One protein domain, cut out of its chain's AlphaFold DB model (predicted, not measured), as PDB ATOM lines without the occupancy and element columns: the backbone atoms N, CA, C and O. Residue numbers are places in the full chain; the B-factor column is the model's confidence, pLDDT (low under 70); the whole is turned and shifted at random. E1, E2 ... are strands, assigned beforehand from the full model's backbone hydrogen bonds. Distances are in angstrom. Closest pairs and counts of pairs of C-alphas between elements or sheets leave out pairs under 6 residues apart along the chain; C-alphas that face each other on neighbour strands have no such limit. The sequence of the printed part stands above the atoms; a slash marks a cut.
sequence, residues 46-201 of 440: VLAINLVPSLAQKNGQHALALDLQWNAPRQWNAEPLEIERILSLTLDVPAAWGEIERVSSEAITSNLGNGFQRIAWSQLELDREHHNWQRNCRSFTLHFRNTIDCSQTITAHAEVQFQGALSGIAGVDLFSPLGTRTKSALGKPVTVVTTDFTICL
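Overview. This is residues 46 to 201 of the 440 residues of an uncharacterized protein of Kouleothrix aurantiaca (UniProt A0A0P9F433). Two twisted antiparallel sheets lie face to face as a sandwich, E1-E2-E7-E4 in one and E5-E6-E3-E8-E9 in the other, and from one end a long arm in residues 164 to 189, between E8 and E9, reaches out and folds back. With this arm the spans are 68 by 34 by 28 A. The 156 printed residues hold no named helix and nine strands, E1 to E9 in chain order; this all-strand domain has 75 residues, under half, in named elements. The whole is loose, with a radius of gyration of the C-alphas of 19.4 A.

Arrangement. E1, residues 49 to 56, and E2, residues 63 to 70, form an antiparallel hairpin; N 52 and O 67, 2.8 A apart, are within hydrogen-bond range, as are the pairs that follow. E2 is the antiparallel neighbour of E7, residues 137 to 144, with N 66 and O 140 at 2.8 A, and E7 of edge strand E4, residues 100 to 103, with N 101 and O 143 at 2.8 A. In the other sheet, E3, residues 83 to 94, has two antiparallel neighbours: E6, residues 116 to 124, with N 91 and O 119 at 2.8 A, and E8, residues 153 to 163, with N 90 and O 157 at 2.8 A. E5, residues 108 to 111, forms a hairpin with E6, N 110 and O 118 at 2.9 A; E9, residues 190 to 200, forms one with E8, N 158 and O 195 at 2.9 A. The facing parts of the sheets are 10.0 A centre to centre, their strands at 33 degrees. The closest C-alphas of E1 and E9, Ile 49 and Thr 195, are 6.9 A apart.

Along the chain. E1 begins at C-alpha 49 (229.031, 149.615, 179.661); E9 ends at C-alpha 200 (227.674, 141.775, 164.578). E3 measures 30.6 A, E8 32.7 A and E9 31.8 A.

Size, cuts and confidence. The farthest C-alphas, Gly 60 and Leu 178, are 71.0 A apart. The printed part has no cut. Links E2 to E3, E6 to E7 and E8 to E9 are long. pLDDT is under 70 at residues 46 to 47, 57 to 60, 76 to 77, 175 to 177 and 182 to 187.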
ATOM      1  N   VAL A  46     222.356 155.097 178.048       62.03
ATOM      2  CA  VAL A  46     222.138 153.892 177.211       62.03
ATOM      3  C   VAL A  46     223.421 153.067 176.954       62.03
ATOM      4  O   VAL A  46     223.356 151.975 176.409       62.03
ATOM      5  N   LEU A  47     224.590 153.541 177.390       69.75
ATOM      6  CA  LEU A  47     225.915 152.976 177.137       69.75
ATOM      7  C   LEU A  47     226.832 153.076 178.375       69.75
ATOM      8  O   LEU A  47     227.993 153.478 178.275       69.75
ATOM      9  N   ALA A  48     226.308 152.777 179.571       82.88
ATOM     10  CA  ALA A  48     227.109 152.747 180.805       82.88
ATOM     11  C   ALA A  48     228.238 151.699 180.746       82.88
ATOM     12  O   ALA A  48     229.303 151.895 181.329       82.88
ATOM     13  N   ILE A  49     228.020 150.613 180.005       89.75
ATOM     14  CA  ILE A  49     229.031 149.615 179.661       89.75
ATOM     15  C   ILE A  49     228.979 149.407 178.151       89.75
ATOM     16  O   ILE A  49     227.907 149.172 177.596       89.75
ATOM     17  N   ASN A  50     230.140 149.450 177.506       91.00
ATOM     18  CA  ASN A  50     230.311 149.201 176.082       91.00
ATOM     19  C   ASN A  50     231.275 148.047 175.865       91.00
ATOM     20  O   ASN A  50     232.260 147.908 176.587       91.00
ATOM     21  N   LEU A  51     231.020 147.261 174.826       90.69
ATOM     22  CA  LEU A  51     231.916 146.205 174.384       90.69
ATOM     23  C   LEU A  51     232.299 146.471 172.929       90.69
ATOM     24  O   LEU A  51     231.457 146.390 172.036       90.69
ATOM     25  N   VAL A  52     233.561 146.832 172.704       90.38
ATOM     26  CA  VAL A  52     234.076 147.248 171.396       90.38
ATOM     27  C   VAL A  52     234.941 146.128 170.810       90.38
ATOM     28  O   VAL A  52     236.031 145.869 171.321       90.38
ATOM     29  N   PRO A  53     234.481 145.434 169.757       90.62
ATOM     30  CA  PRO A  53     235.261 144.389 169.111       90.62
ATOM     31  C   PRO A  53     236.246 144.954 168.082       90.62
ATOM     32  O   PRO A  53     235.971 145.935 167.395       90.62
ATOM     33  N   SER A  54     237.382 144.284 167.924       87.38
ATOM     34  CA  SER A  54     238.366 144.528 166.869       87.38
ATOM     35  C   SER A  54     239.023 143.214 166.437       87.38
ATOM     36  O   SER A  54     239.129 142.272 167.217       87.38
ATOM     37  N   LEU A  55     239.445 143.115 165.175       83.88
ATOM     38  CA  LEU A  55     240.067 141.906 164.620       83.88
ATOM     39  C   LEU A  55     241.543 142.157 164.321       83.88
ATOM     40  O   LEU A  55     241.899 143.176 163.727       83.88
ATOM     41  N   ALA A  56     242.411 141.211 164.683       70.38
ATOM     42  CA  ALA A  56     243.826 141.302 164.338       70.38
ATOM     43  C   ALA A  56     244.068 140.764 162.918       70.38
ATOM     44  O   ALA A  56     244.029 139.556 162.678       70.38
ATOM     45  N   GLN A  57     244.368 141.656 161.971       60.06
ATOM     46  CA  GLN A  57     244.623 141.268 160.579       60.06
ATOM     47  C   GLN A  57     245.946 140.524 160.368       60.06
ATOM     48  O   GLN A  57     246.001 139.610 159.549       60.06
ATOM     49  N   LYS A  58     246.994 140.843 161.144       57.88
ATOM     50  CA  LYS A  58     248.328 140.220 160.999       57.88
ATOM     51  C   LYS A  58     248.326 138.697 161.171       57.88
ATOM     52  O   LYS A  58     249.236 138.038 160.684       57.88
ATOM     53  N   ASN A  59     247.293 138.152 161.809       57.62
ATOM     54  CA  ASN A  59     247.129 136.722 162.039       57.62
ATOM     55  C   ASN A  59     245.972 136.151 161.212       57.62
ATOM     56  O   ASN A  59     245.254 135.308 161.721       57.62
ATOM     57  N   GLY A  60     245.704 136.651 160.000       65.25
ATOM     58  CA  GLY A  60     244.689 136.073 159.107       65.25
ATOM     59  C   GLY A  60     243.258 136.090 159.659       65.25
ATOM     60  O   GLY A  60     242.494 135.178 159.371       65.25
ATOM     61  N   GLN A  61     242.907 137.089 160.483       74.62
ATOM     62  CA  GLN A  61     241.599 137.200 161.157       74.62
ATOM     63  C   GLN A  61     241.285 136.033 162.115       74.62
ATOM     64  O   GLN A  61     240.127 135.697 162.343       74.62
ATOM     65  N   HIS A  62     242.314 135.428 162.706       84.94
ATOM     66  CA  HIS A  62     242.162 134.404 163.742       84.94
ATOM     67  C   HIS A  62     242.019 134.987 165.155       84.94
ATOM     68  O   HIS A  62     241.674 134.262 166.085       84.94
ATOM     69  N   ALA A  63     242.293 136.283 165.353       88.75
ATOM     70  CA  ALA A  63     242.243 136.901 166.676       88.75
ATOM     71  C   ALA A  63     241.152 137.970 166.793       88.75
ATOM     72  O   ALA A  63     241.078 138.879 165.963       88.75
ATOM     73  N   LEU A  64     240.372 137.886 167.870       89.38
ATOM     74  CA  LEU A  64     239.374 138.867 168.288       89.38
ATOM     75  C   LEU A  64     239.885 139.582 169.537       89.38
ATOM     76  O   LEU A  64     240.139 138.949 170.560       89.38
ATOM     77  N   ALA A  65     240.019 140.898 169.462       90.25
ATOM     78  CA  ALA A  65     240.226 141.751 170.618       90.25
ATOM     79  C   ALA A  65     238.900 142.413 171.015       90.25
ATOM     80  O   ALA A  65     238.109 142.812 170.163       90.25
ATOM     81  N   LEU A  66     238.641 142.490 172.314       91.06
ATOM     82  CA  LEU A  66     237.423 143.045 172.891       91.06
ATOM     83  C   LEU A  66     237.804 144.066 173.949       91.06
ATOM     84  O   LEU A  66     238.478 143.725 174.914       91.06
ATOM     85  N   ASP A  67     237.328 145.288 173.798       91.50
ATOM     86  CA  ASP A  67     237.524 146.352 174.770       91.50
ATOM     87  C   ASP A  67     236.221 146.573 175.537       91.50
ATOM     88  O   ASP A  67     235.238 147.073 174.986       91.50
ATOM     89  N   LEU A  68     236.201 146.177 176.810       92.19
ATOM     90  CA  LEU A  68     235.115 146.497 177.729       92.19
ATOM     91  C   LEU A  68     235.372 147.887 178.308       92.19
ATOM     92  O   LEU A  68     236.278 148.068 179.124       92.19
ATOM     93  N   GLN A  69     234.575 148.855 177.880       91.94
ATOM     94  CA  GLN A  69     234.646 150.240 178.326       91.94
ATOM     95  C   GLN A  69     233.492 150.537 179.276       91.94
ATOM     96  O   GLN A  69     232.381 150.040 179.084       91.94
ATOM     97  N   TRP A  70     233.729 151.367 180.283       90.00
ATOM     98  CA  TRP A  70     232.680 151.811 181.195       90.00
ATOM     99  C   TRP A  70     232.591 153.330 181.235       90.00
ATOM    100  O   TRP A  70     233.569 154.044 181.449       90.00
ATOM    101  N   ASN A  71     231.367 153.820 181.094       85.62
ATOM    102  CA  ASN A  71     231.012 155.195 181.382       85.62
ATOM    103  C   ASN A  71     230.403 155.209 182.776       85.62
ATOM    104  O   ASN A  71     229.265 154.778 182.973       85.62
ATOM    105  N   ALA A  72     231.202 155.656 183.746       78.25
ATOM    106  CA  ALA A  72     230.825 155.660 185.150       78.25
ATOM    107  C   ALA A  72     229.449 156.330 185.344       78.25
ATOM    108  O   ALA A  72     229.296 157.512 185.006       78.25
ATOM    109  N   PRO A  73     228.441 155.598 185.858       79.56
ATOM    110  CA  PRO A  73     227.129 156.169 186.099       79.56
ATOM    111  C   PRO A  73     227.249 157.285 187.142       79.56
ATOM    112  O   PRO A  73     228.079 157.214 188.050       79.56
ATOM    113  N   ARG A  74     226.450 158.342 186.997       76.00
ATOM    114  CA  ARG A  74     226.516 159.536 187.851       76.00
ATOM    115  C   ARG A  74     225.228 159.691 188.640       76.00
ATOM    116  O   ARG A  74     224.145 159.446 188.111       76.00
ATOM    117  N   GLN A  75     225.344 160.130 189.889       72.44
ATOM    118  CA  GLN A  75     224.188 160.650 190.619       72.44
ATOM    119  C   GLN A  75     223.930 162.100 190.178       72.44
ATOM    120  O   GLN A  75     224.817 162.771 189.644       72.44
ATOM    121  N   TRP A  76     222.719 162.600 190.417       65.38
ATOM    122  CA  TRP A  76     222.359 163.984 190.111       65.38
ATOM    123  C   TRP A  76     223.284 164.963 190.848       65.38
ATOM    124  O   TRP A  76     223.312 164.973 192.078       65.38
ATOM    125  N   ASN A  77     224.024 165.788 190.098       66.56
ATOM    126  CA  ASN A  77     225.011 166.745 190.615       66.56
ATOM    127  C   ASN A  77     226.104 166.126 191.511       66.56
ATOM    128  O   ASN A  77     226.606 166.798 192.412       66.56
ATOM    129  N   ALA A  78     226.472 164.861 191.283       76.75
ATOM    130  CA  ALA A  78     227.583 164.222 191.983       76.75
ATOM    131  C   ALA A  78     228.663 163.728 191.017       76.75
ATOM    132  O   ALA A  78     228.444 163.595 189.809       76.75
ATOM    133  N   GLU A  79     229.821 163.415 191.591       80.06
ATOM    134  CA  GLU A  79     230.902 162.745 190.880       80.06
ATOM    135  C   GLU A  79     230.457 161.367 190.342       80.06
ATOM    136  O   GLU A  79     229.565 160.724 190.916       80.06
ATOM    137  N   PRO A  80     231.060 160.895 189.236       84.56
ATOM    138  CA  PRO A  80     230.824 159.552 188.725       84.56
ATOM    139  C   PRO A  80     231.172 158.479 189.750       84.56
ATOM    140  O   PRO A  80     232.165 158.588 190.467       84.56
ATOM    141  N   LEU A  81     230.377 157.408 189.780       87.00
ATOM    142  CA  LEU A  81     230.686 156.261 190.623       87.00
ATOM    143  C   LEU A  81     231.979 155.599 190.140       87.00
ATOM    144  O   LEU A  81     232.125 155.267 188.962       87.00
ATOM    145  N   GLU A  82     232.908 155.360 191.059       88.19
ATOM    146  CA  GLU A  82     234.130 154.635 190.738       88.19
ATOM    147  C   GLU A  82     233.824 153.159 190.496       88.19
ATOM    148  O   GLU A  82     233.129 152.507 191.280       88.19
ATOM    149  N   ILE A  83     234.376 152.608 189.419       90.88
ATOM    150  CA  ILE A  83     234.315 151.172 189.177       90.88
ATOM    151  C   ILE A  83     235.107 150.430 190.271       90.88
ATOM    152  O   ILE A  83     236.230 150.798 190.625       90.88
ATOM    153  N   GLU A  84     234.515 149.377 190.826       89.75
ATOM    154  CA  GLU A  84     235.152 148.522 191.828       89.75
ATOM    155  C   GLU A  84     235.783 147.293 191.172       89.75
ATOM    156  O   GLU A  84     236.951 146.995 191.411       89.75
ATOM    157  N   ARG A  85     235.009 146.579 190.345       91.31
ATOM    158  CA  ARG A  85     235.430 145.344 189.666       91.31
ATOM    159  C   ARG A  85     234.450 144.938 188.572       91.31
ATOM    160  O   ARG A  85     233.290 145.349 188.574       91.31
ATOM    161  N   ILE A  86     234.903 144.050 187.692       92.62
ATOM    162  CA  ILE A  86     234.038 143.345 186.744       92.62
ATOM    163  C   ILE A  86     233.690 141.992 187.375       92.62
ATOM    164  O   ILE A  86     234.568 141.158 187.609       92.62
ATOM    165  N   LEU A  87     232.415 141.790 187.709       94.50
ATOM    166  CA  LEU A  87     231.939 140.577 188.376       94.50
ATOM    167  C   LEU A  87     231.957 139.390 187.424       94.50
ATOM    168  O   LEU A  87     232.469 138.324 187.777       94.50
ATOM    169  N   SER A  88     231.439 139.597 186.216       94.88
ATOM    170  CA  SER A  88     231.415 138.589 185.172       94.88
ATOM    171  C   SER A  88     231.448 139.230 183.785       94.88
ATOM    172  O   SER A  88     230.937 140.328 183.563       94.88
ATOM    173  N   LEU A  89     232.085 138.536 182.850       95.38
ATOM    174  CA  LEU A  89     231.944 138.759 181.418       95.38
ATOM    175  C   LEU A  89     231.781 137.385 180.787       95.38
ATOM    176  O   LEU A  89     232.616 136.506 180.990       95.38
ATOM    177  N   THR A  90     230.712 137.185 180.035       95.69
ATOM    178  CA  THR A  90     230.496 135.961 179.267       95.69
ATOM    179  C   THR A  90     230.317 136.303 177.804       95.69
ATOM    180  O   THR A  90     229.733 137.329 177.464       95.69
ATOM    181  N   LEU A  91     230.865 135.454 176.945       96.00
ATOM    182  CA  LEU A  91     230.848 135.606 175.503       96.00
ATOM    183  C   LEU A  91     230.481 134.267 174.873       96.00
ATOM    184  O   LEU A  91     231.186 133.281 175.081       96.00
ATOM    185  N   ASP A  92     229.415 134.246 174.087       95.12
ATOM    186  CA  ASP A  92     228.973 133.076 173.336       95.12
ATOM    187  C   ASP A  92     229.350 133.263 171.868       95.12
ATOM    188  O   ASP A  92     228.724 134.031 171.136       95.12
ATOM    189  N   VAL A  93     230.402 132.560 171.453       94.38
ATOM    190  CA  VAL A  93     230.970 132.618 170.101       94.38
ATOM    191  C   VAL A  93     230.581 131.384 169.284       94.38
ATOM    192  O   VAL A  93     230.389 130.306 169.853       94.38
ATOM    193  N   PRO A  94     230.475 131.488 167.952       93.50
ATOM    194  CA  PRO A  94     230.213 130.335 167.097       93.50
ATOM    195  C   PRO A  94     231.317 129.271 167.192       93.50
ATOM    196  O   PRO A  94     232.494 129.553 166.981       93.50
ATOM    197  N   ALA A  95     230.940 128.009 167.409       92.12
ATOM    198  CA  ALA A  95     231.883 126.885 167.458       92.12
ATOM    199  C   ALA A  95     232.573 126.623 166.102       92.12
ATOM    200  O   ALA A  95     233.613 125.968 166.042       92.12
ATOM    201  N   ALA A  96     232.019 127.153 165.003       91.00
ATOM    202  CA  ALA A  96     232.622 127.100 163.671       91.00
ATOM    203  C   ALA A  96     233.989 127.810 163.601       91.00
ATOM    204  O   ALA A  96     234.825 127.448 162.770       91.00
ATOM    205  N   TRP A  97     234.249 128.767 164.499       90.88
ATOM    206  CA  TRP A  97     235.541 129.458 164.601       90.88
ATOM    207  C   TRP A  97     236.651 128.551 165.163       90.88
ATOM    208  O   TRP A  97     237.827 128.902 165.128       90.88
ATOM    209  N   GLY A  98     236.307 127.332 165.581       89.00
ATOM    210  CA  GLY A  98     237.256 126.325 166.033       89.00
ATOM    211  C   GLY A  98     237.643 126.490 167.499       89.00
ATOM    212  O   GLY A  98     237.055 127.270 168.243       89.00
ATOM    213  N   GLU A  99     238.629 125.703 167.921       89.00
ATOM    214  CA  GLU A  99     239.124 125.719 169.299       89.00
ATOM    215  C   GLU A  99     239.830 127.040 169.623       89.00
ATOM    216  O   GLU A  99     240.489 127.645 168.773       89.00
ATOM    217  N   ILE A 100     239.709 127.472 170.878       88.88
ATOM    218  CA  ILE A 100     240.375 128.671 171.378       88.88
ATOM    219  C   ILE A 100     241.799 128.296 171.783       88.88
ATOM    220  O   ILE A 100     242.012 127.547 172.735       88.88
ATOM    221  N   GLU A 101     242.781 128.820 171.061       88.06
ATOM    222  CA  GLU A 101     244.196 128.513 171.273       88.06
ATOM    223  C   GLU A 101     244.809 129.362 172.385       88.06
ATOM    224  O   GLU A 101     245.690 128.907 173.118       88.06
ATOM    225  N   ARG A 102     244.375 130.624 172.492       85.69
ATOM    226  CA  ARG A 102     244.866 131.579 173.490       85.69
ATOM    227  C   ARG A 102     243.748 132.505 173.942       85.69
ATOM    228  O   ARG A 102     242.981 133.004 173.122       85.69
ATOM    229  N   VAL A 103     243.719 132.775 175.242       89.50
ATOM    230  CA  VAL A 103     242.847 133.772 175.868       89.50
ATOM    231  C   VAL A 103     243.699 134.652 176.767       89.50
ATOM    232  O   VAL A 103     244.558 134.155 177.495       89.50
ATOM    233  N   SER A 104     243.487 135.963 176.704       80.69
ATOM    234  CA  SER A 104     244.033 136.884 177.693       80.69
ATOM    235  C   SER A 104     243.297 136.709 179.021       80.69
ATOM    236  O   SER A 104     242.063 136.761 179.050       80.69
ATOM    237  N   SER A 105     244.054 136.600 180.111       80.12
ATOM    238  CA  SER A 105     243.536 136.319 181.456       80.12
ATOM    239  C   SER A 105     242.917 134.925 181.589       80.12
ATOM    240  O   SER A 105     242.518 134.290 180.614       80.12
ATOM    241  N   GLU A 106     242.863 134.426 182.820       83.75
ATOM    242  CA  GLU A 106     242.257 133.130 183.105       83.75
ATOM    243  C   GLU A 106     240.753 133.184 182.803       83.75
ATOM    244  O   GLU A 106     240.014 133.986 183.376       83.75
ATOM    245  N   ALA A 107     240.320 132.349 181.859       90.00
ATOM    246  CA  ALA A 107     238.937 132.243 181.414       90.00
ATOM    247  C   ALA A 107     238.514 130.777 181.390       90.00
ATOM    248  O   ALA A 107     239.303 129.889 181.056       90.00
ATOM    249  N   ILE A 108     237.247 130.525 181.698       91.00
ATOM    250  CA  ILE A 108     236.646 129.199 181.602       91.00
ATOM    251  C   ILE A 108     235.980 129.090 180.235       91.00
ATOM    252  O   ILE A 108     235.125 129.904 179.882       91.00
ATOM    253  N   THR A 109     236.360 128.074 179.466       90.75
ATOM    254  CA  THR A 109     235.743 127.773 178.172       90.75
ATOM    255  C   THR A 109     234.843 126.549 178.307       90.75
ATOM    256  O   THR A 109     235.184 125.570 178.968       90.75
ATOM    257  N   SER A 110     233.656 126.603 177.709       90.44
ATOM    258  CA  SER A 110     232.692 125.501 177.747       90.44
ATOM    259  C   SER A 110     231.910 125.420 176.443       90.44
ATOM    260  O   SER A 110     231.540 126.436 175.866       90.44
ATOM    261  N   ASN A 111     231.661 124.207 175.954       89.06
ATOM    262  CA  ASN A 111     230.839 124.001 174.763       89.06
ATOM    263  C   ASN A 111     229.367 123.917 175.169       89.06
ATOM    264  O   ASN A 111     229.008 123.099 176.014       89.06
ATOM    265  N   LEU A 112     228.513 124.729 174.546       86.50
ATOM    266  CA  LEU A 112     227.081 124.783 174.862       86.50
ATOM    267  C   LEU A 112     226.256 123.732 174.096       86.50
ATOM    268  O   LEU A 112     225.065 123.575 174.347       86.50
ATOM    269  N   GLY A 113     226.867 123.009 173.149       82.25
ATOM    270  CA  GLY A 113     226.224 121.934 172.374       82.25
ATOM    271  C   GLY A 113     225.225 122.404 171.307       82.25
ATOM    272  O   GLY A 113     224.773 121.606 170.496       82.25
ATOM    273  N   ASN A 114     224.922 123.700 171.258       87.25
ATOM    274  CA  ASN A 114     224.007 124.351 170.316       87.25
ATOM    275  C   ASN A 114     224.731 125.013 169.124       87.25
ATOM    276  O   ASN A 114     224.178 125.902 168.485       87.25
ATOM    277  N   GLY A 115     225.981 124.627 168.854       89.38
ATOM    278  CA  GLY A 115     226.827 125.284 167.852       89.38
ATOM    279  C   GLY A 115     227.552 126.535 168.355       89.38
ATOM    280  O   GLY A 115     228.247 127.170 167.567       89.38
ATOM    281  N   PHE A 116     227.450 126.858 169.648       92.50
ATOM    282  CA  PHE A 116     228.213 127.923 170.297       92.50
ATOM    283  C   PHE A 116     229.156 127.374 171.374       92.50
ATOM    284  O   PHE A 116     228.916 126.329 171.994       92.50
ATOM    285  N   GLN A 117     230.231 128.116 171.608       93.69
ATOM    286  CA  GLN A 117     231.158 127.948 172.715       93.69
ATOM    287  C   GLN A 117     231.076 129.190 173.606       93.69
ATOM    288  O   GLN A 117     231.084 130.315 173.117       93.69
ATOM    289  N   ARG A 118     231.002 128.979 174.919       95.31
ATOM    290  CA  ARG A 118     230.981 130.035 175.927       95.31
ATOM    291  C   ARG A 118     232.364 130.244 176.513       95.31
ATOM    292  O   ARG A 118     233.006 129.288 176.949       95.31
ATOM    293  N   ILE A 119     232.764 131.503 176.589       95.12
ATOM    294  CA  ILE A 119     233.969 131.979 177.259       95.12
ATOM    295  C   ILE A 119     233.511 132.838 178.428       95.12
ATOM    296  O   ILE A 119     232.753 133.784 178.233       95.12
ATOM    297  N   ALA A 120     233.924 132.487 179.640       94.94
ATOM    298  CA  ALA A 120     233.508 133.171 180.852       94.94
ATOM    299  C   ALA A 120     234.722 133.639 181.652       94.94
ATOM    300  O   ALA A 120     235.598 132.845 182.003       94.94
ATOM    301  N   TRP A 121     234.726 134.923 181.983       94.75
ATOM    302  CA  TRP A 121     235.617 135.525 182.958       94.75
ATOM    303  C   TRP A 121     234.813 135.904 184.200       94.75
ATOM    304  O   TRP A 121     233.694 136.407 184.096       94.75
ATOM    305  N   SER A 122     235.389 135.687 185.379       92.94
ATOM    306  CA  SER A 122     234.739 135.957 186.663       92.94
ATOM    307  C   SER A 122     235.695 136.651 187.620       92.94
ATOM    308  O   SER A 122     236.869 136.294 187.654       92.94
ATOM    309  N   GLN A 123     235.176 137.576 188.434       88.06
ATOM    310  CA  GLN A 123     235.931 138.293 189.473       88.06
ATOM    311  C   GLN A 123     237.219 138.933 188.931       88.06
ATOM    312  O   GLN A 123     238.317 138.737 189.443       88.06
ATOM    313  N   LEU A 124     237.073 139.698 187.855       86.50
ATOM    314  CA  LEU A 124     238.179 140.323 187.148       86.50
ATOM    315  C   LEU A 124     238.650 141.589 187.886       86.50
ATOM    316  O   LEU A 124     237.967 142.619 187.886       86.50
ATOM    317  N   GLU A 125     239.849 141.526 188.469       81.75
ATOM    318  CA  GLU A 125     240.484 142.645 189.181       81.75
ATOM    319  C   GLU A 125     240.977 143.732 188.231       81.75
ATOM    320  O   GLU A 125     241.607 143.433 187.216       81.75
ATOM    321  N   LEU A 126     240.694 144.993 188.548       83.81
ATOM    322  CA  LEU A 126     241.081 146.133 187.723       83.81
ATOM    323  C   LEU A 126     242.540 146.507 187.977       83.81
ATOM    324  O   LEU A 126     242.906 146.882 189.089       83.81
ATOM    325  N   ASP A 127     243.349 146.458 186.925       80.94
ATOM    326  CA  ASP A 127     244.724 146.938 186.966       80.94
ATOM    327  C   ASP A 127     244.750 148.453 186.707       80.94
ATOM    328  O   ASP A 127     244.585 148.911 185.573       80.94
ATOM    329  N   ARG A 128     244.924 149.229 187.783       78.56
ATOM    330  CA  ARG A 128     244.979 150.700 187.737       78.56
ATOM    331  C   ARG A 128     246.285 151.232 187.142       78.56
ATOM    332  O   ARG A 128     246.342 152.402 186.772       78.56
ATOM    333  N   GLU A 129     247.322 150.400 187.061       75.94
ATOM    334  CA  GLU A 129     248.621 150.761 186.485       75.94
ATOM    335  C   GLU A 129     248.662 150.497 184.972       75.94
ATOM    336  O   GLU A 129     249.551 150.982 184.267       75.94
ATOM    337  N   HIS A 130     247.673 149.773 184.442       75.06
ATOM    338  CA  HIS A 130     247.577 149.475 183.022       75.06
ATOM    339  C   HIS A 130     247.351 150.746 182.187       75.06
ATOM    340  O   HIS A 130     246.517 151.590 182.507       75.06
ATOM    341  N   HIS A 131     248.022 150.854 181.036       73.12
ATOM    342  CA  HIS A 131     247.916 152.013 180.133       73.12
ATOM    343  C   HIS A 131     246.474 152.318 179.670       73.12
ATOM    344  O   HIS A 131     246.139 153.469 179.396       73.12
ATOM    345  N   ASN A 132     245.603 151.302 179.624       71.50
ATOM    346  CA  ASN A 132     244.182 151.460 179.279       71.50
ATOM    347  C   ASN A 132     243.293 151.920 180.449       71.50
ATOM    348  O   ASN A 132     242.138 152.272 180.212       71.50
ATOM    349  N   TRP A 133     243.808 151.992 181.683       76.56
ATOM    350  CA  TRP A 133     243.052 152.466 182.848       76.56
ATOM    351  C   TRP A 133     242.551 153.901 182.660       76.56
ATOM    352  O   TRP A 133     241.378 154.181 182.891       76.56
ATOM    353  N   GLN A 134     243.402 154.790 182.135       72.38
ATOM    354  CA  GLN A 134     243.028 156.181 181.835       72.38
ATOM    355  C   GLN A 134     241.875 156.291 180.826       72.38
ATOM    356  O   GLN A 134     241.207 157.318 180.761       72.38
ATOM    357  N   ARG A 135     241.633 155.236 180.040       78.19
ATOM    358  CA  ARG A 135     240.553 155.162 179.050       78.19
ATOM    359  C   ARG A 135     239.285 154.507 179.598       78.19
ATOM    360  O   ARG A 135     238.379 154.257 178.811       78.19
ATOM    361  N   ASN A 136     239.222 154.200 180.900       86.81
ATOM    362  CA  ASN A 136     238.120 153.450 181.512       86.81
ATOM    363  C   ASN A 136     237.811 152.157 180.743       86.81
ATOM    364  O   ASN A 136     236.661 151.864 180.416       86.81
ATOM    365  N   CYS A 137     238.870 151.432 180.378       88.75
ATOM    366  CA  CYS A 137     238.794 150.322 179.446       88.75
ATOM    367  C   CYS A 137     239.626 149.136 179.923       88.75
ATOM    368  O   CYS A 137     240.763 149.290 180.379       88.75
ATOM    369  N   ARG A 138     239.087 147.931 179.731       90.00
ATOM    370  CA  ARG A 138     239.819 146.675 179.870       90.00
ATOM    371  C   ARG A 138     239.759 145.885 178.572       90.00
ATOM    372  O   ARG A 138     238.677 145.602 178.069       90.00
ATOM    373  N   SER A 139     240.929 145.495 178.089       89.62
ATOM    374  CA  SER A 139     241.081 144.762 176.837       89.62
ATOM    375  C   SER A 139     241.184 143.260 177.084       89.62
ATOM    376  O   SER A 139     241.883 142.814 177.995       89.62
ATOM    377  N   PHE A 140     240.527 142.489 176.229       90.25
ATOM    378  CA  PHE A 140     240.597 141.040 176.148       90.25
ATOM    379  C   PHE A 140     241.048 140.646 174.745       90.25
ATOM    380  O   PHE A 140     240.751 141.323 173.767       90.25
ATOM    381  N   THR A 141     241.776 139.548 174.619       90.69
ATOM    382  CA  THR A 141     242.247 139.009 173.345       90.69
ATOM    383  C   THR A 141     241.991 137.515 173.309       90.69
ATOM    384  O   THR A 141     242.343 136.783 174.233       90.69
ATOM    385  N   LEU A 142     241.383 137.074 172.219       91.62
ATOM    386  CA  LEU A 142     241.012 135.699 171.936       91.62
ATOM    387  C   LEU A 142     241.682 135.284 170.633       91.62
ATOM    388  O   LEU A 142     241.653 136.043 169.666       91.62
ATOM    389  N   HIS A 143     242.272 134.094 170.602       91.75
ATOM    390  CA  HIS A 143     242.839 133.500 169.398       91.75
ATOM    391  C   HIS A 143     242.123 132.194 169.076       91.75
ATOM    392  O   HIS A 143     242.062 131.300 169.921       91.75
ATOM    393  N   PHE A 144     241.611 132.093 167.859       91.44
ATOM    394  CA  PHE A 144     240.841 130.965 167.364       91.44
ATOM    395  C   PHE A 144     241.631 130.181 166.325       91.44
ATOM    396  O   PHE A 144     242.379 130.737 165.519       91.44
ATOM    397  N   ARG A 145     241.422 128.866 166.316       90.00
ATOM    398  CA  ARG A 145     242.060 127.969 165.354       90.00
ATOM    399  C   ARG A 145     241.648 128.260 163.909       90.00
ATOM    400  O   ARG A 145     242.487 128.169 163.017       90.00
ATOM    401  N   ASN A 146     240.386 128.619 163.667       90.06
ATOM    402  CA  ASN A 146     239.892 128.964 162.334       90.06
ATOM    403  C   ASN A 146     239.731 130.481 162.181       90.06
ATOM    404  O   ASN A 146     239.664 131.227 163.158       90.06
ATOM    405  N   THR A 147     239.647 130.927 160.930       87.06
ATOM    406  CA  THR A 147     239.342 132.313 160.580       87.06
ATOM    407  C   THR A 147     237.956 132.701 161.093       87.06
ATOM    408  O   THR A 147     236.997 131.938 160.954       87.06
ATOM    409  N   ILE A 148     237.849 133.896 161.671       87.62
ATOM    410  CA  ILE A 148     236.591 134.433 162.185       87.62
ATOM    411  C   ILE A 148     235.695 134.852 161.015       87.62
ATOM    412  O   ILE A 148     236.036 135.741 160.234       87.62
ATOM    413  N   ASP A 149     234.512 134.247 160.924       86.75
ATOM    414  CA  ASP A 149     233.476 134.674 159.984       86.75
ATOM    415  C   ASP A 149     232.754 135.911 160.529       86.75
ATOM    416  O   ASP A 149     231.939 135.831 161.452       86.75
ATOM    417  N   CYS A 150     233.041 137.067 159.929       85.06
ATOM    418  CA  CYS A 150     232.491 138.348 160.358       85.06
ATOM    419  C   CYS A 150     230.971 138.465 160.142       85.06
ATOM    420  O   CYS A 150     230.341 139.332 160.740       85.06
ATOM    421  N   SER A 151     230.360 137.616 159.309       85.06
ATOM    422  CA  SER A 151     228.905 137.635 159.102       85.06
ATOM    423  C   SER A 151     228.123 137.106 160.310       85.06
ATOM    424  O   SER A 151     226.930 137.383 160.457       85.06
ATOM    425  N   GLN A 152     228.794 136.367 161.195       86.56
ATOM    426  CA  GLN A 152     228.178 135.749 162.357       86.56
ATOM    427  C   GLN A 152     228.057 136.734 163.524       86.56
ATOM    428  O   GLN A 152     228.812 137.699 163.661       86.56
ATOM    429  N   THR A 153     227.054 136.491 164.365       90.44
ATOM    430  CA  THR A 153     226.745 137.326 165.530       90.44
ATOM    431  C   THR A 153     227.234 136.645 166.801       90.44
ATOM    432  O   THR A 153     227.077 135.435 166.958       90.44
ATOM    433  N   ILE A 154     227.805 137.433 167.707       92.88
ATOM    434  CA  ILE A 154     228.233 137.014 169.041       92.88
ATOM    435  C   ILE A 154     227.259 137.607 170.057       92.88
ATOM    436  O   ILE A 154     226.871 138.770 169.929       92.88
ATOM    437  N   THR A 155     226.900 136.852 171.090       95.06
ATOM    438  CA  THR A 155     226.195 137.407 172.253       95.06
ATOM    439  C   THR A 155     227.141 137.509 173.436       95.06
ATOM    440  O   THR A 155     227.976 136.631 173.644       95.06
ATOM    441  N   ALA A 156     227.028 138.582 174.208       95.00
ATOM    442  CA  ALA A 156     227.826 138.766 175.413       95.00
ATOM    443  C   ALA A 156     226.955 139.244 176.568       95.00
ATOM    444  O   ALA A 156     225.933 139.886 176.351       95.00
ATOM    445  N   HIS A 157     227.387 138.971 177.788       95.19
ATOM    446  CA  HIS A 157     226.758 139.472 179.000       95.19
ATOM    447  C   HIS A 157     227.841 139.942 179.959       95.19
ATOM    448  O   HIS A 157     228.788 139.197 180.220       95.19
ATOM    449  N   ALA A 158     227.711 141.162 180.468       94.31
ATOM    450  CA  ALA A 158     228.645 141.738 181.422       94.31
ATOM    451  C   ALA A 158     227.925 142.217 182.682       94.31
ATOM    452  O   ALA A 158     226.878 142.862 182.606       94.31
ATOM    453  N   GLU A 159     228.553 141.969 183.827       94.94
ATOM    454  CA  GLU A 159     228.155 142.506 185.124       94.94
ATOM    455  C   GLU A 159     229.322 143.292 185.714       94.94
ATOM    456  O   GLU A 159     230.402 142.750 185.977       94.94
ATOM    457  N   VAL A 160     229.107 144.583 185.944       92.88
ATOM    458  CA  VAL A 160     230.132 145.488 186.469       92.88
ATOM    459  C   VAL A 160     229.640 146.131 187.753       92.88
ATOM    460  O   VAL A 160     228.525 146.646 187.819       92.88
ATOM    461  N   GLN A 161     230.489 146.103 188.777       92.62
ATOM    462  CA  GLN A 161     230.206 146.672 190.084       92.62
ATOM    463  C   GLN A 161     230.904 148.021 190.242       92.62
ATOM    464  O   GLN A 161     232.114 148.138 190.042       92.62
ATOM    465  N   PHE A 162     230.138 149.015 190.678       91.12
ATOM    466  CA  PHE A 162     230.584 150.357 191.027       91.12
ATOM    467  C   PHE A 162     230.392 150.610 192.523       91.12
ATOM    468  O   PHE A 162     229.445 150.109 193.144       91.12
ATOM    469  N   GLN A 163     231.280 151.416 193.096       90.19
ATOM    470  CA  GLN A 163     231.211 151.829 194.490       90.19
ATOM    471  C   GLN A 163     230.080 152.841 194.688       90.19
ATOM    472  O   GLN A 163     230.002 153.840 193.977       90.19
ATOM    473  N   GLY A 164     229.228 152.610 195.689       87.25
ATOM    474  CA  GLY A 164     228.092 153.476 196.002       87.25
ATOM    475  C   GLY A 164     226.809 153.102 195.258       87.25
ATOM    476  O   GLY A 164     226.810 152.323 194.306       87.25
ATOM    477  N   ALA A 165     225.679 153.652 195.709       85.06
ATOM    478  CA  ALA A 165     224.382 153.459 195.062       85.06
ATOM    479  C   ALA A 165     224.076 154.588 194.074       85.06
ATOM    480  O   ALA A 165     224.141 155.759 194.439       85.06
ATOM    481  N   LEU A 166     223.620 154.253 192.868       81.06
ATOM    482  CA  LEU A 166     223.132 155.228 191.884       81.06
ATOM    483  C   LEU A 166     221.963 156.080 192.407       81.06
ATOM    484  O   LEU A 166     221.808 157.238 192.034       81.06
ATOM    485  N   SER A 167     221.165 155.529 193.322       76.94
ATOM    486  CA  SER A 167     220.068 156.232 193.997       76.94
ATOM    487  C   SER A 167     220.517 157.252 195.048       76.94
ATOM    488  O   SER A 167     219.674 157.949 195.606       76.94
ATOM    489  N   GLY A 168     221.814 157.321 195.370       76.94
ATOM    490  CA  GLY A 168     222.331 158.156 196.458       76.94
ATOM    491  C   GLY A 168     222.183 157.538 197.851       76.94
ATOM    492  O   GLY A 168     222.535 158.173 198.843       76.94
ATOM    493  N   ILE A 169     221.683 156.299 197.960       78.31
ATOM    494  CA  ILE A 169     221.627 155.582 199.241       78.31
ATOM    495  C   ILE A 169     223.053 155.399 199.774       78.31
ATOM    496  O   ILE A 169     223.875 154.719 199.164       78.31
ATOM    497  N   ALA A 170     223.333 155.990 200.937       76.69
ATOM    498  CA  ALA A 170     224.636 155.896 201.598       76.69
ATOM    499  C   ALA A 170     224.759 154.667 202.516       76.69
ATOM    500  O   ALA A 170     225.865 154.223 202.824       76.69
ATOM    501  N   GLY A 171     223.632 154.105 202.952       75.00
ATOM    502  CA  GLY A 171     223.601 152.945 203.830       75.00
ATOM    503  C   GLY A 171     222.189 152.603 204.280       75.00
ATOM    504  O   GLY A 171     221.229 153.312 203.981       75.00
ATOM    505  N   VAL A 172     222.086 151.499 205.009       73.38
ATOM    506  CA  VAL A 172     220.845 151.034 205.626       73.38
ATOM    507  C   VAL A 172     221.098 150.928 207.121       73.38
ATOM    508  O   VAL A 172     222.127 150.397 207.533       73.38
ATOM    509  N   ASP A 173     220.160 151.429 207.920       72.94
ATOM    510  CA  ASP A 173     220.203 151.335 209.374       72.94
ATOM    511  C   ASP A 173     219.083 150.435 209.875       72.94
ATOM    512  O   ASP A 173     217.911 150.647 209.567       72.94
ATOM    513  N   LEU A 174     219.451 149.436 210.675       71.38
ATOM    514  CA  LEU A 174     218.494 148.561 211.336       71.38
ATOM    515  C   LEU A 174     218.281 149.027 212.775       71.38
ATOM    516  O   LEU A 174     219.238 149.230 213.525       71.38
ATOM    517  N   PHE A 175     217.021 149.149 213.173       69.00
ATOM    518  CA  PHE A 175     216.629 149.468 214.541       69.00
ATOM    519  C   PHE A 175     215.991 148.240 215.184       69.00
ATOM    520  O   PHE A 175     215.195 147.541 214.560       69.00
ATOM    521  N   SER A 176     216.353 147.968 216.436       67.94
ATOM    522  CA  SER A 176     215.687 146.945 217.238       67.94
ATOM    523  C   SER A 176     214.240 147.361 217.546       67.94
ATOM    524  O   SER A 176     213.920 148.554 217.488       67.94
ATOM    525  N   PRO A 177     213.373 146.424 217.969       65.12
ATOM    526  CA  PRO A 177     212.017 146.745 218.425       65.12
ATOM    527  C   PRO A 177     211.965 147.770 219.571       65.12
ATOM    528  O   PRO A 177     210.947 148.425 219.767       65.12
ATOM    529  N   LEU A 178     213.064 147.932 220.317       76.62
ATOM    530  CA  LEU A 178     213.205 148.911 221.399       76.62
ATOM    531  C   LEU A 178     213.772 150.260 220.914       76.62
ATOM    532  O   LEU A 178     214.127 151.110 221.727       76.62
ATOM    533  N   GLY A 179     213.900 150.456 219.599       71.00
ATOM    534  CA  GLY A 179     214.409 151.685 218.985       71.00
ATOM    535  C   GLY A 179     215.931 151.839 219.042       71.00
ATOM    536  O   GLY A 179     216.460 152.881 218.657       71.00
ATOM    537  N   THR A 180     216.669 150.824 219.497       75.19
ATOM    538  CA  THR A 180     218.136 150.886 219.531       75.19
ATOM    539  C   THR A 180     218.707 150.536 218.161       75.19
ATOM    540  O   THR A 180     218.436 149.451 217.648       75.19
ATOM    541  N   ARG A 181     219.540 151.410 217.586       70.31
ATOM    542  CA  ARG A 181     220.255 151.124 216.333       70.31
ATOM    543  C   ARG A 181     221.174 149.917 216.521       70.31
ATOM    544  O   ARG A 181     222.078 149.936 217.360       70.31
ATOM    545  N   THR A 182     220.946 148.870 215.744       67.25
ATOM    546  CA  THR A 182     221.783 147.675 215.736       67.25
ATOM    547  C   THR A 182     223.069 148.011 214.988       67.25
ATOM    548  O   THR A 182     223.026 148.421 213.833       67.25
ATOM    549  N   LYS A 183     224.233 147.843 215.627       60.56
ATOM    550  CA  LYS A 183     225.555 148.143 215.034       60.56
ATOM    551  C   LYS A 183     226.000 147.152 213.947       60.56
ATOM    552  O   LYS A 183     227.178 147.153 213.595       60.56
ATOM    553  N   SER A 184     225.118 146.285 213.446       56.22
ATOM    554  CA  SER A 184     225.493 145.390 212.351       56.22
ATOM    555  C   SER A 184     225.956 146.241 211.178       56.22
ATOM    556  O   SER A 184     225.198 147.072 210.682       56.22
ATOM    557  N   ALA A 185     227.212 146.046 210.775       56.22
ATOM    558  CA  ALA A 185     227.784 146.655 209.588       56.22
ATOM    559  C   ALA A 185     227.071 146.065 208.369       56.22
ATOM    560  O   ALA A 185     227.521 145.089 207.772       56.22
ATOM    561  N   LEU A 186     225.908 146.624 208.046       64.12
ATOM    562  CA  LEU A 186     225.288 146.434 206.750       64.12
ATOM    563  C   LEU A 186     226.325 146.890 205.717       64.12
ATOM    564  O   LEU A 186     226.949 147.942 205.879       64.12
ATOM    565  N   GLY A 187     226.607 146.022 204.743       68.94
ATOM    566  CA  GLY A 187     227.656 146.247 203.752       68.94
ATOM    567  C   GLY A 187     227.495 147.597 203.053       68.94
ATOM    568  O   GLY A 187     226.396 148.151 202.986       68.94
ATOM    569  N   LYS A 188     228.602 148.139 202.536       81.88
ATOM    570  CA  LYS A 188     228.548 149.383 201.763       81.88
ATOM    571  C   LYS A 188     227.637 149.176 200.547       81.88
ATOM    572  O   LYS A 188     227.754 148.136 199.897       81.88
ATOM    573  N   PRO A 189     226.744 150.128 200.237       84.69
ATOM    574  CA  PRO A 189     225.911 150.026 199.054       84.69
ATOM    575  C   PRO A 189     226.783 150.052 197.798       84.69
ATOM    576  O   PRO A 189     227.764 150.794 197.721       84.69
ATOM    577  N   VAL A 190     226.402 149.241 196.818       89.19
ATOM    578  CA  VAL A 190     227.085 149.115 195.528       89.19
ATOM    579  C   VAL A 190     226.058 149.166 194.410       89.19
ATOM    580  O   VAL A 190     224.890 148.821 194.610       89.19
ATOM    581  N   THR A 191     226.499 149.584 193.232       87.81
ATOM    582  CA  THR A 191     225.684 149.572 192.019       87.81
ATOM    583  C   THR A 191     226.220 148.491 191.107       87.81
ATOM    584  O   THR A 191     227.390 148.527 190.739       87.81
ATOM    585  N   VAL A 192     225.372 147.538 190.733       91.06
ATOM    586  CA  VAL A 192     225.705 146.540 189.716       91.06
ATOM    587  C   VAL A 192     224.973 146.916 188.440       91.06
ATOM    588  O   VAL A 192     223.750 147.050 188.438       91.06
ATOM    589  N   VAL A 193     225.736 147.125 187.373       89.00
ATOM    590  CA  VAL A 193     225.208 147.351 186.031       89.00
ATOM    591  C   VAL A 193     225.356 146.053 185.255       89.00
ATOM    592  O   VAL A 193     226.460 145.525 185.122       89.00
ATOM    593  N   THR A 194     224.229 145.557 184.757       91.88
ATOM    594  CA  THR A 194     224.145 144.350 183.939       91.88
ATOM    595  C   THR A 194     223.804 144.755 182.514       91.88
ATOM    596  O   THR A 194     222.897 145.563 182.296       91.88
ATOM    597  N   THR A 195     224.544 144.245 181.535       91.75
ATOM    598  CA  THR A 195     224.334 144.582 180.123       91.75
ATOM    599  C   THR A 195     224.483 143.349 179.251       91.75
ATOM    600  O   THR A 195     225.496 142.651 179.314       91.75
ATOM    601  N   ASP A 196     223.471 143.119 178.419       94.06
ATOM    602  CA  ASP A 196     223.480 142.115 177.363       94.06
ATOM    603  C   ASP A 196     223.843 142.774 176.030       94.06
ATOM    604  O   ASP A 196     223.298 143.815 175.658       94.06
ATOM    605  N   PHE A 197     224.755 142.153 175.291       92.88
ATOM    606  CA  PHE A 197     225.247 142.629 174.006       92.88
ATOM    607  C   PHE A 197     224.904 141.635 172.905       92.88
ATOM    608  O   PHE A 197     225.018 140.420 173.070       92.88
ATOM    609  N   THR A 198     224.560 142.173 171.740       93.06
ATOM    610  CA  THR A 198     224.503 141.431 170.480       93.06
ATOM    611  C   THR A 198     225.449 142.116 169.505       93.06
ATOM    612  O   THR A 198     225.228 143.261 169.119       93.06
ATOM    613  N   ILE A 199     226.536 141.438 169.149       90.00
ATOM    614  CA  ILE A 199     227.646 142.001 168.383       90.00
ATOM    615  C   ILE A 199     227.673 141.362 167.000       90.00
ATOM    616  O   ILE A 199     227.903 140.162 166.866       90.00
ATOM    617  N   CYS A 200     227.490 142.179 165.967       87.31
ATOM    618  CA  CYS A 200     227.674 141.775 164.578       87.31
ATOM    619  C   CYS A 200     229.018 142.303 164.068       87.31
ATOM    620  O   CYS A 200     229.226 143.517 163.994       87.31
ATOM    621  N   LEU A 201     229.921 141.398 163.690       85.44
ATOM    622  CA  LEU A 201     231.246 141.768 163.186       85.44
ATOM    623  C   LEU A 201     231.226 142.200 161.708       85.44
ATOM    624  O   LEU A 201     232.238 142.674 161.204       85.44
TER     625      LEU A 201